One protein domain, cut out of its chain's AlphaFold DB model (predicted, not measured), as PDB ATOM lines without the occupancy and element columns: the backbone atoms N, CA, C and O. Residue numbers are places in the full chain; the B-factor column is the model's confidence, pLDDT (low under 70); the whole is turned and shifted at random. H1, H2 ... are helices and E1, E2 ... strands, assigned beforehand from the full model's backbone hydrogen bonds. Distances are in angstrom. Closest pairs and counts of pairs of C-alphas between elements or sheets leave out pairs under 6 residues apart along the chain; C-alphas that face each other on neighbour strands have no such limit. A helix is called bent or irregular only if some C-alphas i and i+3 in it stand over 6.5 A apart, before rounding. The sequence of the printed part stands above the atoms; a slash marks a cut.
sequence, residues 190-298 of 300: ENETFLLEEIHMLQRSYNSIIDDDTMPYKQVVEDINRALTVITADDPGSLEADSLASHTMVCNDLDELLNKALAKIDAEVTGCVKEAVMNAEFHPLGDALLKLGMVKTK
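What this domain is: This is residues 190 to 298 of the 300 residues of an uncharacterized protein of Strongylocentrotus purpuratus (UniProt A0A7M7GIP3). The model is a long, thin rod in which the bent helix H1 makes much of one side and the rest of the printed part folds back along it. At one end the two-stranded hairpin E1 and E2 packs beside the first arm of H1, at the other end H2 folds back along the second arm, and a thin stretch with the short helix H3 runs between H2 and E1. The printed part has 109 residues, with three named helices and two named strands in the order H1, H2, H3, E1, E2; the sheet, E1 next to E2, is antiparallel and the class is mostly helix. The whole is extended, with a radius of gyration of the C-alphas of 24.8 A and spans of 84 by 27 by 14 A.

How they stand to each other: The sheet consists of E1, residues 280 to 284, and E2, residues 293 to 297, a hairpin of antiparallel neighbours at 161 degrees between their directions. N 281 and O 296 are within hydrogen-bond range at 2.9 A, and so are N 294 and O 283 at 3.0 A. H1, residues 190 to 233, was assigned as one helix by its hydrogen bonds but is bent: C-alphas 213 and 216 are 6.9 A apart. Its arms H1a, residues 190 to 213, and H1b, residues 216 to 233, stand at a steep tilt of 48 degrees. The closest C-alphas of H1a and E2, those of Leu 195 and Val 295, are 7.0 A apart, while H1a and E1 are apart. H3, residues 272 to 276, is close to H1a but not clearly touching, the closest C-alphas being those of Ile 210 and Val 273, 7.4 A. H1b and H2, residues 241 to 262, form a helical hairpin: they touch, closest at the C-alphas of Ala 227 and Leu 254, 6.4 A, and run opposite ways at a shallow tilt of 30 degrees. H2 and H3 are apart. Every O i to N i+4 pair is within hydrogen-bond range in H1a, H1b and H2; in H3 it is 0 of 1, and 0 of 2 for O i to N i+3.

Where its parts are: E1 is 13.2 A long and E2 13.4 A. H1a begins at C-alpha 190, (126.079, 168.495, 128.147), and is 34.7 A long; H1b is 26.1 A. H2 is 31.8 A long from C-alpha 241, (196.693, 154.117, 136.307). H3 is 6.8 A long. E2 ends at C-alpha 297, (136.153, 151.712, 120.744).

The domain as a whole: The C-alphas of Ala 241 and Ala 288, the two farthest apart, are 84.4 A from each other. The printed part has no cut and no long link; the link from H3 to E1 is tight. The mean pLDDT of the printed part is 77.5, and it is under 70 at residues 236 to 238, 262 to 280, 289 and 297 to 298.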
ATOM      1  N   GLU A 190     125.666 169.499 127.155       91.44
ATOM      2  CA  GLU A 190     126.079 168.495 128.147       91.44
ATOM      3  C   GLU A 190     126.558 167.200 127.465       91.44
ATOM      4  O   GLU A 190     127.554 166.604 127.873       91.44
ATOM      5  N   ASN A 191     125.878 166.773 126.396       91.06
ATOM      6  CA  ASN A 191     126.282 165.609 125.609       91.06
ATOM      7  C   ASN A 191     127.613 165.845 124.878       91.06
ATOM      8  O   ASN A 191     128.484 164.983 124.910       91.06
ATOM      9  N   GLU A 192     127.787 167.021 124.270       92.19
ATOM     10  CA  GLU A 192     129.038 167.429 123.621       92.19
ATOM     11  C   GLU A 192     130.212 167.389 124.603       92.19
ATOM     12  O   GLU A 192     131.231 166.763 124.319       92.19
ATOM     13  N   THR A 193     130.058 168.011 125.776       92.88
ATOM     14  CA  THR A 193     131.109 168.037 126.799       92.88
ATOM     15  C   THR A 193     131.451 166.638 127.286       92.88
ATOM     16  O   THR A 193     132.627 166.317 127.409       92.88
ATOM     17  N   PHE A 194     130.442 165.784 127.485       92.75
ATOM     18  CA  PHE A 194     130.648 164.402 127.910       92.75
ATOM     19  C   PHE A 194     131.455 163.591 126.885       92.75
ATOM     20  O   PHE A 194     132.414 162.920 127.251       92.75
ATOM     21  N   LEU A 195     131.106 163.678 125.597       91.44
ATOM     22  CA  LEU A 195     131.819 162.954 124.538       91.44
ATOM     23  C   LEU A 195     133.267 163.444 124.387       91.44
ATOM     24  O   LEU A 195     134.173 162.643 124.164       91.44
ATOM     25  N   LEU A 196     133.502 164.752 124.526       91.12
ATOM     26  CA  LEU A 196     134.853 165.316 124.500       91.12
ATOM     27  C   LEU A 196     135.680 164.867 125.708       91.12
ATOM     28  O   LEU A 196     136.853 164.533 125.555       91.12
ATOM     29  N   GLU A 197     135.085 164.832 126.901       92.44
ATOM     30  CA  GLU A 197     135.736 164.291 128.096       92.44
ATOM     31  C   GLU A 197     136.082 162.810 127.925       92.44
ATOM     32  O   GLU A 197     137.195 162.417 128.263       92.44
ATOM     33  N   GLU A 198     135.188 162.008 127.342       90.19
ATOM     34  CA  GLU A 198     135.436 160.595 127.041       90.19
ATOM     35  C   GLU A 198     136.639 160.420 126.097       90.19
ATOM     36  O   GLU A 198     137.547 159.640 126.389       90.19
ATOM     37  N   ILE A 199     136.718 161.216 125.025       88.00
ATOM     38  CA  ILE A 199     137.866 161.215 124.102       88.00
ATOM     39  C   ILE A 199     139.153 161.652 124.812       88.00
ATOM     40  O   ILE A 199     140.186 160.999 124.672       88.00
ATOM     41  N   HIS A 200     139.117 162.729 125.601       89.62
ATOM     42  CA  HIS A 200     140.298 163.195 126.332       89.62
ATOM     43  C   HIS A 200     140.769 162.185 127.383       89.62
ATOM     44  O   HIS A 200     141.971 162.055 127.613       89.62
ATOM     45  N   MET A 201     139.852 161.461 128.025       88.62
ATOM     46  CA  MET A 201     140.193 160.385 128.954       88.62
ATOM     47  C   MET A 201     140.888 159.233 128.229       88.62
ATOM     48  O   MET A 201     141.934 158.789 128.698       88.62
ATOM     49  N   LEU A 202     140.375 158.819 127.064       85.44
ATOM     50  CA  LEU A 202     141.035 157.821 126.214       85.44
ATOM     51  C   LEU A 202     142.432 158.285 125.775       85.44
ATOM     52  O   LEU A 202     143.392 157.519 125.830       85.44
ATOM     53  N   GLN A 203     142.574 159.554 125.389       84.12
ATOM     54  CA  GLN A 203     143.868 160.124 125.019       84.12
ATOM     55  C   GLN A 203     144.858 160.085 126.191       84.12
ATOM     56  O   GLN A 203     146.003 159.676 126.012       84.12
ATOM     57  N   ARG A 204     144.429 160.474 127.400       86.94
ATOM     58  CA  ARG A 204     145.276 160.403 128.602       86.94
ATOM     59  C   ARG A 204     145.670 158.970 128.940       86.94
ATOM     60  O   ARG A 204     146.832 158.749 129.263       86.94
ATOM     61  N   SER A 205     144.746 158.009 128.847       84.12
ATOM     62  CA  SER A 205     145.079 156.607 129.112       84.12
ATOM     63  C   SER A 205     146.098 156.073 128.110       84.12
ATOM     64  O   SER A 205     147.042 155.407 128.518       84.12
ATOM     65  N   TYR A 206     145.963 156.410 126.823       79.38
ATOM     66  CA  TYR A 206     146.937 155.990 125.815       79.38
ATOM     67  C   TYR A 206     148.301 156.646 125.996       79.38
ATOM     68  O   TYR A 206     149.308 155.951 125.927       79.38
ATOM     69  N   ASN A 207     148.346 157.950 126.275       82.50
ATOM     70  CA  ASN A 207     149.609 158.629 126.555       82.50
ATOM     71  C   ASN A 207     150.325 158.008 127.759       82.50
ATOM     72  O   ASN A 207     151.528 157.810 127.686       82.50
ATOM     73  N   SER A 208     149.592 157.641 128.817       83.62
ATOM     74  CA  SER A 208     150.171 156.951 129.977       83.62
ATOM     75  C   SER A 208     150.785 155.605 129.597       83.62
ATOM     76  O   SER A 208     151.911 155.339 129.987       83.62
ATOM     77  N   ILE A 209     150.080 154.784 128.807       81.81
ATOM     78  CA  ILE A 209     150.602 153.485 128.345       81.81
ATOM     79  C   ILE A 209     151.875 153.685 127.514       81.81
ATOM     80  O   ILE A 209     152.867 153.001 127.726       81.81
ATOM     81  N   ILE A 210     151.876 154.662 126.602       77.19
ATOM     82  CA  ILE A 210     153.058 154.986 125.793       77.19
ATOM     83  C   ILE A 210     154.204 155.482 126.680       77.19
ATOM     84  O   ILE A 210     155.357 155.125 126.449       77.19
ATOM     85  N   ASP A 211     153.928 156.316 127.680       81.62
ATOM     86  CA  ASP A 211     154.955 156.788 128.606       81.62
ATOM     87  C   ASP A 211     155.548 155.635 129.422       81.62
ATOM     88  O   ASP A 211     156.774 155.565 129.517       81.62
ATOM     89  N   ASP A 212     154.723 154.704 129.906       79.56
ATOM     90  CA  ASP A 212     155.158 153.501 130.625       79.56
ATOM     91  C   ASP A 212     156.008 152.583 129.727       79.56
ATOM     92  O   ASP A 212     157.105 152.177 130.117       79.56
ATOM     93  N   ASP A 213     155.568 152.324 128.489       75.62
ATOM     94  CA  ASP A 213     156.288 151.481 127.523       75.62
ATOM     95  C   ASP A 213     157.593 152.133 127.035       75.62
ATOM     96  O   ASP A 213     158.579 151.449 126.747       75.62
ATOM     97  N   THR A 214     157.635 153.468 126.938       77.25
ATOM     98  CA  THR A 214     158.826 154.215 126.492       77.25
ATOM     99  C   THR A 214     159.797 154.542 127.624       77.25
ATOM    100  O   THR A 214     160.969 154.810 127.345       77.25
ATOM    101  N   MET A 215     159.360 154.502 128.887       83.31
ATOM    102  CA  MET A 215     160.176 154.835 130.060       83.31
ATOM    103  C   MET A 215     161.492 154.036 130.131       83.31
ATOM    104  O   MET A 215     162.537 154.663 130.326       83.31
ATOM    105  N   PRO A 216     161.523 152.705 129.906       80.12
ATOM    106  CA  PRO A 216     162.774 151.945 129.918       80.12
ATOM    107  C   PRO A 216     163.762 152.411 128.845       80.12
ATOM    108  O   PRO A 216     164.962 152.478 129.094       80.12
ATOM    109  N   TYR A 217     163.266 152.765 127.657       79.12
ATOM    110  CA  TYR A 217     164.104 153.247 126.560       79.12
ATOM    111  C   TYR A 217     164.641 154.650 126.843       79.12
ATOM    112  O   TYR A 217     165.818 154.905 126.596       79.12
ATOM    113  N   LYS A 218     163.814 155.536 127.419       84.31
ATOM    114  CA  LYS A 218     164.250 156.862 127.885       84.31
ATOM    115  C   LYS A 218     165.394 156.730 128.901       84.31
ATOM    116  O   LYS A 218     166.406 157.405 128.744       84.31
ATOM    117  N   GLN A 219     165.287 155.803 129.861       84.50
ATOM    118  CA  GLN A 219     166.339 155.567 130.858       84.50
ATOM    119  C   GLN A 219     167.642 155.053 130.232       84.50
ATOM    120  O   GLN A 219     168.715 155.563 130.541       84.50
ATOM    121  N   VAL A 220     167.558 154.091 129.305       84.75
ATOM    122  CA  VAL A 220     168.740 153.568 128.596       84.75
ATOM    123  C   VAL A 220     169.438 154.671 127.795       84.75
ATOM    124  O   VAL A 220     170.664 154.747 127.801       84.75
ATOM    125  N   VAL A 221     168.681 155.555 127.137       85.50
ATOM    126  CA  VAL A 221     169.248 156.707 126.417       85.50
ATOM    127  C   VAL A 221     169.969 157.663 127.372       85.50
ATOM    128  O   VAL A 221     171.062 158.129 127.052       85.50
ATOM    129  N   GLU A 222     169.403 157.945 128.548       88.56
ATOM    130  CA  GLU A 222     170.073 158.765 129.567       88.56
ATOM    131  C   GLU A 222     171.372 158.130 130.070       88.56
ATOM    132  O   GLU A 222     172.381 158.825 130.199       88.56
ATOM    133  N   ASP A 223     171.374 156.820 130.315       87.69
ATOM    134  CA  ASP A 223     172.555 156.105 130.798       87.69
ATOM    135  C   ASP A 223     173.667 156.065 129.742       87.69
ATOM    136  O   ASP A 223     174.829 156.326 130.067       87.69
ATOM    137  N   ILE A 224     173.313 155.864 128.467       87.25
ATOM    138  CA  ILE A 224     174.243 155.988 127.336       87.25
ATOM    139  C   ILE A 224     174.823 157.408 127.271       87.25
ATOM    140  O   ILE A 224     176.039 157.571 127.187       87.25
ATOM    141  N   ASN A 225     173.984 158.446 127.354       88.38
ATOM    142  CA  ASN A 225     174.445 159.839 127.317       88.38
ATOM    143  C   ASN A 225     175.398 160.162 128.478       88.38
ATOM    144  O   ASN A 225     176.401 160.857 128.288       88.38
ATOM    145  N   ARG A 226     175.114 159.639 129.677       88.50
ATOM    146  CA  ARG A 226     175.960 159.801 130.865       88.50
ATOM    147  C   ARG A 226     177.335 159.168 130.653       88.50
ATOM    148  O   ARG A 226     178.342 159.829 130.889       88.50
ATOM    149  N   ALA A 227     177.377 157.929 130.164       87.75
ATOM    150  CA  ALA A 227     178.624 157.222 129.882       87.75
ATOM    151  C   ALA A 227     179.440 157.910 128.773       87.75
ATOM    152  O   ALA A 227     180.634 158.138 128.945       87.75
ATOM    153  N   LEU A 228     178.797 158.336 127.680       86.75
ATOM    154  CA  LEU A 228     179.452 159.084 126.601       86.75
ATOM    155  C   LEU A 228     180.060 160.404 127.088       86.75
ATOM    156  O   LEU A 228     181.156 160.768 126.665       86.75
ATOM    157  N   THR A 229     179.381 161.109 127.997       87.88
ATOM    158  CA  THR A 229     179.898 162.354 128.585       87.88
ATOM    159  C   THR A 229     181.195 162.110 129.359       87.88
ATOM    160  O   THR A 229     182.140 162.876 129.211       87.88
ATOM    161  N   VAL A 230     181.268 161.028 130.140       84.44
ATOM    162  CA  VAL A 230     182.483 160.658 130.887       84.44
ATOM    163  C   VAL A 230     183.608 160.254 129.930       84.44
ATOM    164  O   VAL A 230     184.724 160.747 130.050       84.44
ATOM    165  N   ILE A 231     183.308 159.424 128.928       84.31
ATOM    166  CA  ILE A 231     184.309 158.924 127.973       84.31
ATOM    167  C   ILE A 231     184.922 160.055 127.135       84.31
ATOM    168  O   ILE A 231     186.106 160.000 126.815       84.31
ATOM    169  N   THR A 232     184.131 161.071 126.784       83.12
ATOM    170  CA  THR A 232     184.566 162.199 125.938       83.12
ATOM    171  C   THR A 232     185.219 163.352 126.700       83.12
ATOM    172  O   THR A 232     185.849 164.196 126.064       83.12
ATOM    173  N   ALA A 233     185.075 163.415 128.027       79.56
ATOM    174  CA  ALA A 233     185.651 164.479 128.847       79.56
ATOM    175  C   ALA A 233     187.146 164.275 129.150       79.56
ATOM    176  O   ALA A 233     187.869 165.262 129.293       79.56
ATOM    177  N   ASP A 234     187.609 163.023 129.209       74.19
ATOM    178  CA  ASP A 234     188.979 162.680 129.596       74.19
ATOM    179  C   ASP A 234     189.841 162.277 128.386       74.19
ATOM    180  O   ASP A 234     189.419 161.476 127.551       74.19
ATOM    181  N   ASP A 235     191.078 162.788 128.306       72.62
ATOM    182  CA  ASP A 235     192.071 162.339 127.319       72.62
ATOM    183  C   ASP A 235     192.825 161.099 127.843       72.62
ATOM    184  O   ASP A 235     193.582 161.226 128.816       72.62
ATOM    185  N   PRO A 236     192.693 159.912 127.214       65.00
ATOM    186  CA  PRO A 236     193.255 158.658 127.730       65.00
ATOM    187  C   PRO A 236     194.777 158.676 127.912       65.00
ATOM    188  O   PRO A 236     195.305 157.931 128.735       65.00
ATOM    189  N   GLY A 237     195.490 159.522 127.160       65.06
ATOM    190  CA  GLY A 237     196.945 159.674 127.262       65.06
ATOM    191  C   GLY A 237     197.421 160.447 128.498       65.06
ATOM    192  O   GLY A 237     198.615 160.432 128.795       65.06
ATOM    193  N   SER A 238     196.507 161.109 129.212       67.19
ATOM    194  CA  SER A 238     196.795 161.990 130.352       67.19
ATOM    195  C   SER A 238     196.400 161.411 131.720       67.19
ATOM    196  O   SER A 238     196.691 162.022 132.748       67.19
ATOM    197  N   LEU A 239     195.755 160.240 131.743       74.25
ATOM    198  CA  LEU A 239     195.202 159.629 132.953       74.25
ATOM    199  C   LEU A 239     196.229 158.760 133.697       74.25
ATOM    200  O   LEU A 239     196.966 157.975 133.102       74.25
ATOM    201  N   GLU A 240     196.231 158.850 135.028       76.94
ATOM    202  CA  GLU A 240     196.995 157.950 135.902       76.94
ATOM    203  C   GLU A 240     196.346 156.555 135.979       76.94
ATOM    204  O   GLU A 240     195.159 156.399 135.693       76.94
ATOM    205  N   ALA A 241     197.101 155.529 136.393       76.88
ATOM    206  CA  ALA A 241     196.693 154.117 136.307       76.88
ATOM    207  C   ALA A 241     195.308 153.804 136.921       76.88
ATOM    208  O   ALA A 241     194.514 153.101 136.296       76.88
ATOM    209  N   ASP A 242     194.988 154.366 138.091       73.75
ATOM    210  CA  ASP A 242     193.700 154.143 138.773       73.75
ATOM    211  C   ASP A 242     192.528 154.864 138.071       73.75
ATOM    212  O   ASP A 242     191.399 154.361 138.022       73.75
ATOM    213  N   SER A 243     192.798 156.022 137.459       79.06
ATOM    214  CA  SER A 243     191.813 156.783 136.673       79.06
ATOM    215  C   SER A 243     191.582 156.144 135.301       79.06
ATOM    216  O   SER A 243     190.446 156.059 134.838       79.06
ATOM    217  N   LEU A 244     192.637 155.606 134.686       80.56
ATOM    218  CA  LEU A 244     192.570 154.859 133.432       80.56
ATOM    219  C   LEU A 244     191.804 153.538 133.597       80.56
ATOM    220  O   LEU A 244     191.014 153.171 132.727       80.56
ATOM    221  N   ALA A 245     191.984 152.844 134.726       81.06
ATOM    222  CA  ALA A 245     191.200 151.656 135.064       81.06
ATOM    223  C   ALA A 245     189.703 151.987 135.208       81.06
ATOM    224  O   ALA A 245     188.859 151.261 134.682       81.06
ATOM    225  N   SER A 246     189.378 153.115 135.847       81.88
ATOM    226  CA  SER A 246     188.000 153.599 135.997       81.88
ATOM    227  C   SER A 246     187.369 153.986 134.648       81.88
ATOM    228  O   SER A 246     186.239 153.595 134.366       81.88
ATOM    229  N   HIS A 247     188.111 154.681 133.778       85.06
ATOM    230  CA  HIS A 247     187.674 155.049 132.420       85.06
ATOM    231  C   HIS A 247     187.440 153.819 131.528       85.06
ATOM    232  O   HIS A 247     186.411 153.707 130.860       85.06
ATOM    233  N   THR A 248     188.340 152.833 131.603       84.38
ATOM    234  CA  THR A 248     188.203 151.545 130.902       84.38
ATOM    235  C   THR A 248     186.963 150.777 131.374       84.38
ATOM    236  O   THR A 248     186.264 150.177 130.560       84.38
ATOM    237  N   MET A 249     186.657 150.817 132.674       85.38
ATOM    238  CA  MET A 249     185.463 150.180 133.237       85.38
ATOM    239  C   MET A 249     184.177 150.808 132.679       85.38
ATOM    240  O   MET A 249     183.318 150.080 132.195       85.38
ATOM    241  N   VAL A 250     184.093 152.143 132.623       87.06
ATOM    242  CA  VAL A 250     182.949 152.862 132.025       87.06
ATOM    243  C   VAL A 250     182.780 152.541 130.534       87.06
ATOM    244  O   VAL A 250     181.651 152.412 130.060       87.06
ATOM    245  N   CYS A 251     183.877 152.375 129.786       86.00
ATOM    246  CA  CYS A 251     183.822 151.966 128.379       86.00
ATOM    247  C   CYS A 251     183.256 150.547 128.208       86.00
ATOM    248  O   CYS A 251     182.426 150.324 127.328       86.00
ATOM    249  N   ASN A 252     183.673 149.605 129.059       87.00
ATOM    250  CA  ASN A 252     183.168 148.231 129.038       87.00
ATOM    251  C   ASN A 252     181.689 148.163 129.450       87.00
ATOM    252  O   ASN A 252     180.906 147.467 128.805       87.00
ATOM    253  N   ASP A 253     181.293 148.928 130.472       86.94
ATOM    254  CA  ASP A 253     179.899 149.028 130.916       86.94
ATOM    255  C   ASP A 253     179.004 149.619 129.812       86.94
ATOM    256  O   ASP A 253     177.889 149.142 129.583       86.94
ATOM    257  N   LEU A 254     179.494 150.627 129.075       87.88
ATOM    258  CA  LEU A 254     178.789 151.184 127.917       87.88
ATOM    259  C   LEU A 254     178.660 150.164 126.779       87.88
ATOM    260  O   LEU A 254     177.582 150.049 126.198       87.88
ATOM    261  N   ASP A 255     179.719 149.415 126.465       85.94
ATOM    262  CA  ASP A 255     179.673 148.379 125.427       85.94
ATOM    263  C   ASP A 255     178.663 147.271 125.782       85.94
ATOM    264  O   ASP A 255     177.857 146.851 124.946       85.94
ATOM    265  N   GLU A 256     178.600 146.860 127.052       86.25
ATOM    266  CA  GLU A 256     177.587 145.913 127.532       86.25
ATOM    267  C   GLU A 256     176.159 146.487 127.431       86.25
ATOM    268  O   GLU A 256     175.233 145.785 127.003       86.25
ATOM    269  N   LEU A 257     175.961 147.764 127.782       84.50
ATOM    270  CA  LEU A 257     174.673 148.454 127.647       84.50
ATOM    271  C   LEU A 257     174.219 148.560 126.184       84.50
ATOM    272  O   LEU A 257     173.051 148.285 125.894       84.50
ATOM    273  N   LEU A 258     175.119 148.907 125.261       84.62
ATOM    274  CA  LEU A 258     174.831 149.004 123.826       84.62
ATOM    275  C   LEU A 258     174.433 147.643 123.241       84.62
ATOM    276  O   LEU A 258     173.421 147.543 122.542       84.62
ATOM    277  N   ASN A 259     175.156 146.580 123.599       80.62
ATOM    278  CA  ASN A 259     174.839 145.216 123.172       80.62
ATOM    279  C   ASN A 259     173.470 144.741 123.698       80.62
ATOM    280  O   ASN A 259     172.699 144.121 122.962       80.62
ATOM    281  N   LYS A 260     173.105 145.083 124.944       76.19
ATOM    282  CA  LYS A 260     171.772 144.788 125.506       76.19
ATOM    283  C   LYS A 260     170.651 145.621 124.874       76.19
ATOM    284  O   LYS A 260     169.534 145.120 124.740       76.19
ATOM    285  N   ALA A 261     170.913 146.877 124.507       71.62
ATOM    286  CA  ALA A 261     169.929 147.762 123.884       71.62
ATOM    287  C   ALA A 261     169.562 147.305 122.462       71.62
ATOM    288  O   ALA A 261     168.380 147.272 122.118       71.62
ATOM    289  N   LEU A 262     170.550 146.868 121.672       63.50
ATOM    290  CA  LEU A 262     170.342 146.323 120.324       63.50
ATOM    291  C   LEU A 262     169.425 145.089 120.319       63.50
ATOM    292  O   LEU A 262     168.613 144.939 119.413       63.50
ATOM    293  N   ALA A 263     169.479 144.256 121.363       62.00
ATOM    294  CA  ALA A 263     168.612 143.081 121.497       62.00
ATOM    295  C   ALA A 263     167.137 143.410 121.826       62.00
ATOM    296  O   ALA A 263     166.273 142.556 121.635       62.00
ATOM    297  N   LYS A 264     166.829 144.618 122.327       61.62
ATOM    298  CA  LYS A 264     165.466 145.035 122.726       61.62
ATOM    299  C   LYS A 264     164.722 145.856 121.671       61.62
ATOM    300  O   LYS A 264     163.500 145.940 121.723       61.62
ATOM    301  N   ILE A 265     165.438 146.478 120.734       60.03
ATOM    302  CA  ILE A 265     164.852 147.380 119.728       60.03
ATOM    303  C   ILE A 265     163.996 146.621 118.692       60.03
ATOM    304  O   ILE A 265     163.105 147.218 118.092       60.03
ATOM    305  N   ASP A 266     164.187 145.308 118.536       53.59
ATOM    306  CA  ASP A 266     163.687 144.552 117.379       53.59
ATOM    307  C   ASP A 266     162.356 143.785 117.562       53.59
ATOM    308  O   ASP A 266     162.047 142.932 116.733       53.59
ATOM    309  N   ALA A 267     161.522 144.055 118.584       54.53
ATOM    310  CA  ALA A 267     160.270 143.278 118.719       54.53
ATOM    311  C   ALA A 267     158.966 143.972 119.158       54.53
ATOM    312  O   ALA A 267     157.927 143.550 118.658       54.53
ATOM    313  N   GLU A 268     158.912 144.980 120.038       54.84
ATOM    314  CA  GLU A 268     157.609 145.246 120.716       54.84
ATOM    315  C   GLU A 268     157.105 146.695 120.783       54.84
ATOM    316  O   GLU A 268     155.930 146.910 121.071       54.84
ATOM    317  N   VAL A 269     157.894 147.715 120.438       53.47
ATOM    318  CA  VAL A 269     157.478 149.107 120.737       53.47
ATOM    319  C   VAL A 269     156.650 149.760 119.624       53.47
ATOM    320  O   VAL A 269     155.844 150.651 119.878       53.47
ATOM    321  N   THR A 270     156.797 149.332 118.368       53.00
ATOM    322  CA  THR A 270     156.151 150.009 117.222       53.00
ATOM    323  C   THR A 270     154.835 149.372 116.759       53.00
ATOM    324  O   THR A 270     154.102 150.007 115.996       53.00
ATOM    325  N   GLY A 271     154.512 148.156 117.219       52.00
ATOM    326  CA  GLY A 271     153.290 147.423 116.856       52.00
ATOM    327  C   GLY A 271     152.048 147.869 117.637       52.00
ATOM    328  O   GLY A 271     151.052 148.255 117.027       52.00
ATOM    329  N   CYS A 272     152.127 147.913 118.973       52.12
ATOM    330  CA  CYS A 272     150.992 148.253 119.847       52.12
ATOM    331  C   CYS A 272     150.467 149.691 119.667       52.12
ATOM    332  O   CYS A 272     149.271 149.944 119.809       52.12
ATOM    333  N   VAL A 273     151.332 150.647 119.313       51.06
ATOM    334  CA  VAL A 273     150.979 152.081 119.294       51.06
ATOM    335  C   VAL A 273     150.123 152.470 118.078       51.06
ATOM    336  O   VAL A 273     149.300 153.382 118.165       51.06
ATOM    337  N   LYS A 274     150.262 151.775 116.938       50.56
ATOM    338  CA  LYS A 274     149.506 152.095 115.708       50.56
ATOM    339  C   LYS A 274     148.060 151.597 115.727       50.56
ATOM    340  O   LYS A 274     147.211 152.212 115.086       50.56
ATOM    341  N   GLU A 275     147.774 150.516 116.445       51.81
ATOM    342  CA  GLU A 275     146.447 149.886 116.443       51.81
ATOM    343  C   GLU A 275     145.454 150.603 117.376       51.81
ATOM    344  O   GLU A 275     144.262 150.694 117.093       51.81
ATOM    345  N   ALA A 276     145.947 151.203 118.461       52.16
ATOM    346  CA  ALA A 276     145.110 151.722 119.538       52.16
ATOM    347  C   ALA A 276     144.425 153.074 119.231       52.16
ATOM    348  O   ALA A 276     143.279 153.306 119.625       52.16
ATOM    349  N   VAL A 277     145.096 153.958 118.479       52.06
ATOM    350  CA  VAL A 277     144.585 155.301 118.127       52.06
ATOM    351  C   VAL A 277     143.558 155.256 116.982       52.06
ATOM    352  O   VAL A 277     142.714 156.143 116.880       52.06
ATOM    353  N   MET A 278     143.568 154.210 116.148       55.69
ATOM    354  CA  MET A 278     142.699 154.083 114.962       55.69
ATOM    355  C   MET A 278     141.343 153.405 115.230       55.69
ATOM    356  O   MET A 278     140.503 153.342 114.336       55.69
ATOM    357  N   ASN A 279     141.097 152.925 116.453       64.38
ATOM    358  CA  ASN A 279     139.945 152.070 116.764       64.38
ATOM    359  C   ASN A 279     138.756 152.792 117.424       64.38
ATOM    360  O   ASN A 279     137.741 152.147 117.705       64.38
ATOM    361  N   ALA A 280     138.856 154.101 117.686       68.81
ATOM    362  CA  ALA A 280     137.763 154.904 118.233       68.81
ATOM    363  C   ALA A 280     137.012 155.649 117.115       68.81
ATOM    364  O   ALA A 280     137.565 156.534 116.469       68.81
ATOM    365  N   GLU A 281     135.736 155.321 116.908       80.25
ATOM    366  CA  GLU A 281     134.890 155.930 115.874       80.25
ATOM    367  C   GLU A 281     133.689 156.650 116.509       80.25
ATOM    368  O   GLU A 281     132.884 156.052 117.238       80.25
ATOM    369  N   PHE A 282     133.536 157.942 116.205       85.19
ATOM    370  CA  PHE A 282     132.345 158.707 116.569       85.19
ATOM    371  C   PHE A 282     131.214 158.441 115.576       85.19
ATOM    372  O   PHE A 282     131.365 158.626 114.370       85.19
ATOM    373  N   HIS A 283     130.057 158.053 116.103       83.56
ATOM    374  CA  HIS A 283     128.861 157.786 115.320       83.56
ATOM    375  C   HIS A 283     127.784 158.819 115.668       83.56
ATOM    376  O   HIS A 283     127.245 158.759 116.782       83.56
ATOM    377  N   PRO A 284     127.453 159.756 114.758       82.06
ATOM    378  CA  PRO A 284     126.385 160.711 115.001       82.06
ATOM    379  C   PRO A 284     125.036 159.992 115.101       82.06
ATOM    380  O   PRO A 284     124.752 159.046 114.362       82.06
ATOM    381  N   LEU A 285     124.200 160.438 116.035       80.31
ATOM    382  CA  LEU A 285     122.821 159.974 116.159       80.31
ATOM    383  C   LEU A 285     121.909 160.858 115.300       80.31
ATOM    384  O   LEU A 285     122.157 162.049 115.148       80.31
ATOM    385  N   GLY A 286     120.864 160.267 114.714       73.12
ATOM    386  CA  GLY A 286     119.958 160.992 113.817       73.12
ATOM    387  C   GLY A 286     119.146 162.097 114.509       73.12
ATOM    388  O   GLY A 286     118.955 162.079 115.726       73.12
ATOM    389  N   ASP A 287     118.585 162.999 113.699       73.38
ATOM    390  CA  ASP A 287     117.929 164.260 114.101       73.38
ATOM    391  C   ASP A 287     116.757 164.124 115.093       73.38
ATOM    392  O   ASP A 287     116.309 165.103 115.695       73.38
ATOM    393  N   ALA A 288     116.238 162.908 115.282       71.56
ATOM    394  CA  ALA A 288     115.157 162.625 116.220       71.56
ATOM    395  C   ALA A 288     115.615 162.563 117.693       71.56
ATOM    396  O   ALA A 288     114.777 162.628 118.596       71.56
ATOM    397  N   LEU A 289     116.918 162.424 117.963       66.75
ATOM    398  CA  LEU A 289     117.452 162.224 119.310       66.75
ATOM    399  C   LEU A 289     118.104 163.506 119.848       66.75
ATOM    400  O   LEU A 289     118.889 164.159 119.175       66.75
ATOM    401  N   LEU A 290     117.833 163.854 121.112       78.19
ATOM    402  CA  LEU A 290     118.507 164.958 121.823       78.19
ATOM    403  C   LEU A 290     119.913 164.552 122.306       78.19
ATOM    404  O   LEU A 290     120.264 164.760 123.467       78.19
ATOM    405  N   LYS A 291     120.686 163.900 121.435       76.81
ATOM    406  CA  LYS A 291     122.055 163.430 121.670       76.81
ATOM    407  C   LYS A 291     122.835 163.550 120.365       76.81
ATOM    408  O   LYS A 291     122.295 163.201 119.323       76.81
ATOM    409  N   LEU A 292     124.088 164.002 120.429       78.12
ATOM    410  CA  LEU A 292     124.912 164.213 119.233       78.12
ATOM    411  C   LEU A 292     125.400 162.894 118.635       78.12
ATOM    412  O   LEU A 292     125.465 162.753 117.418       78.12
ATOM    413  N   GLY A 293     125.726 161.915 119.478       82.44
ATOM    414  CA  GLY A 293     126.273 160.648 119.016       82.44
ATOM    415  C   GLY A 293     126.755 159.750 120.145       82.44
ATOM    416  O   GLY A 293     126.381 159.930 121.306       82.44
ATOM    417  N   MET A 294     127.591 158.782 119.782       83.62
ATOM    418  CA  MET A 294     128.346 157.944 120.712       83.62
ATOM    419  C   MET A 294     129.748 157.675 120.171       83.62
ATOM    420  O   MET A 294     129.925 157.512 118.960       83.62
ATOM    421  N   VAL A 295     130.727 157.600 121.066       78.75
ATOM    422  CA  VAL A 295     132.070 157.114 120.743       78.75
ATOM    423  C   VAL A 295     132.088 155.607 120.980       78.75
ATOM    424  O   VAL A 295     131.624 155.126 122.011       78.75
ATOM    425  N   LYS A 296     132.579 154.836 120.008       79.62
ATOM    426  CA  LYS A 296     132.796 153.393 120.162       79.62
ATOM    427  C   LYS A 296     134.264 153.081 119.978       79.62
ATOM    428  O   LYS A 296     134.845 153.491 118.980       79.62
ATOM    429  N   THR A 297     134.827 152.308 120.894       67.94
ATOM    430  CA  THR A 297     136.153 151.712 120.744       67.94
ATOM    431  C   THR A 297     135.998 150.268 120.269       67.94
ATOM    432  O   THR A 297     135.268 149.477 120.873       67.94
ATOM    433  N   LYS A 298     136.638 149.907 119.152       58.59
ATOM    434  CA  LYS A 298     136.751 148.504 118.734       58.59
ATOM    435  C   LYS A 298     137.703 147.798 119.701       58.59
ATOM    436  O   LYS A 298     138.857 148.193 119.830       58.59
TER     437      LYS A 298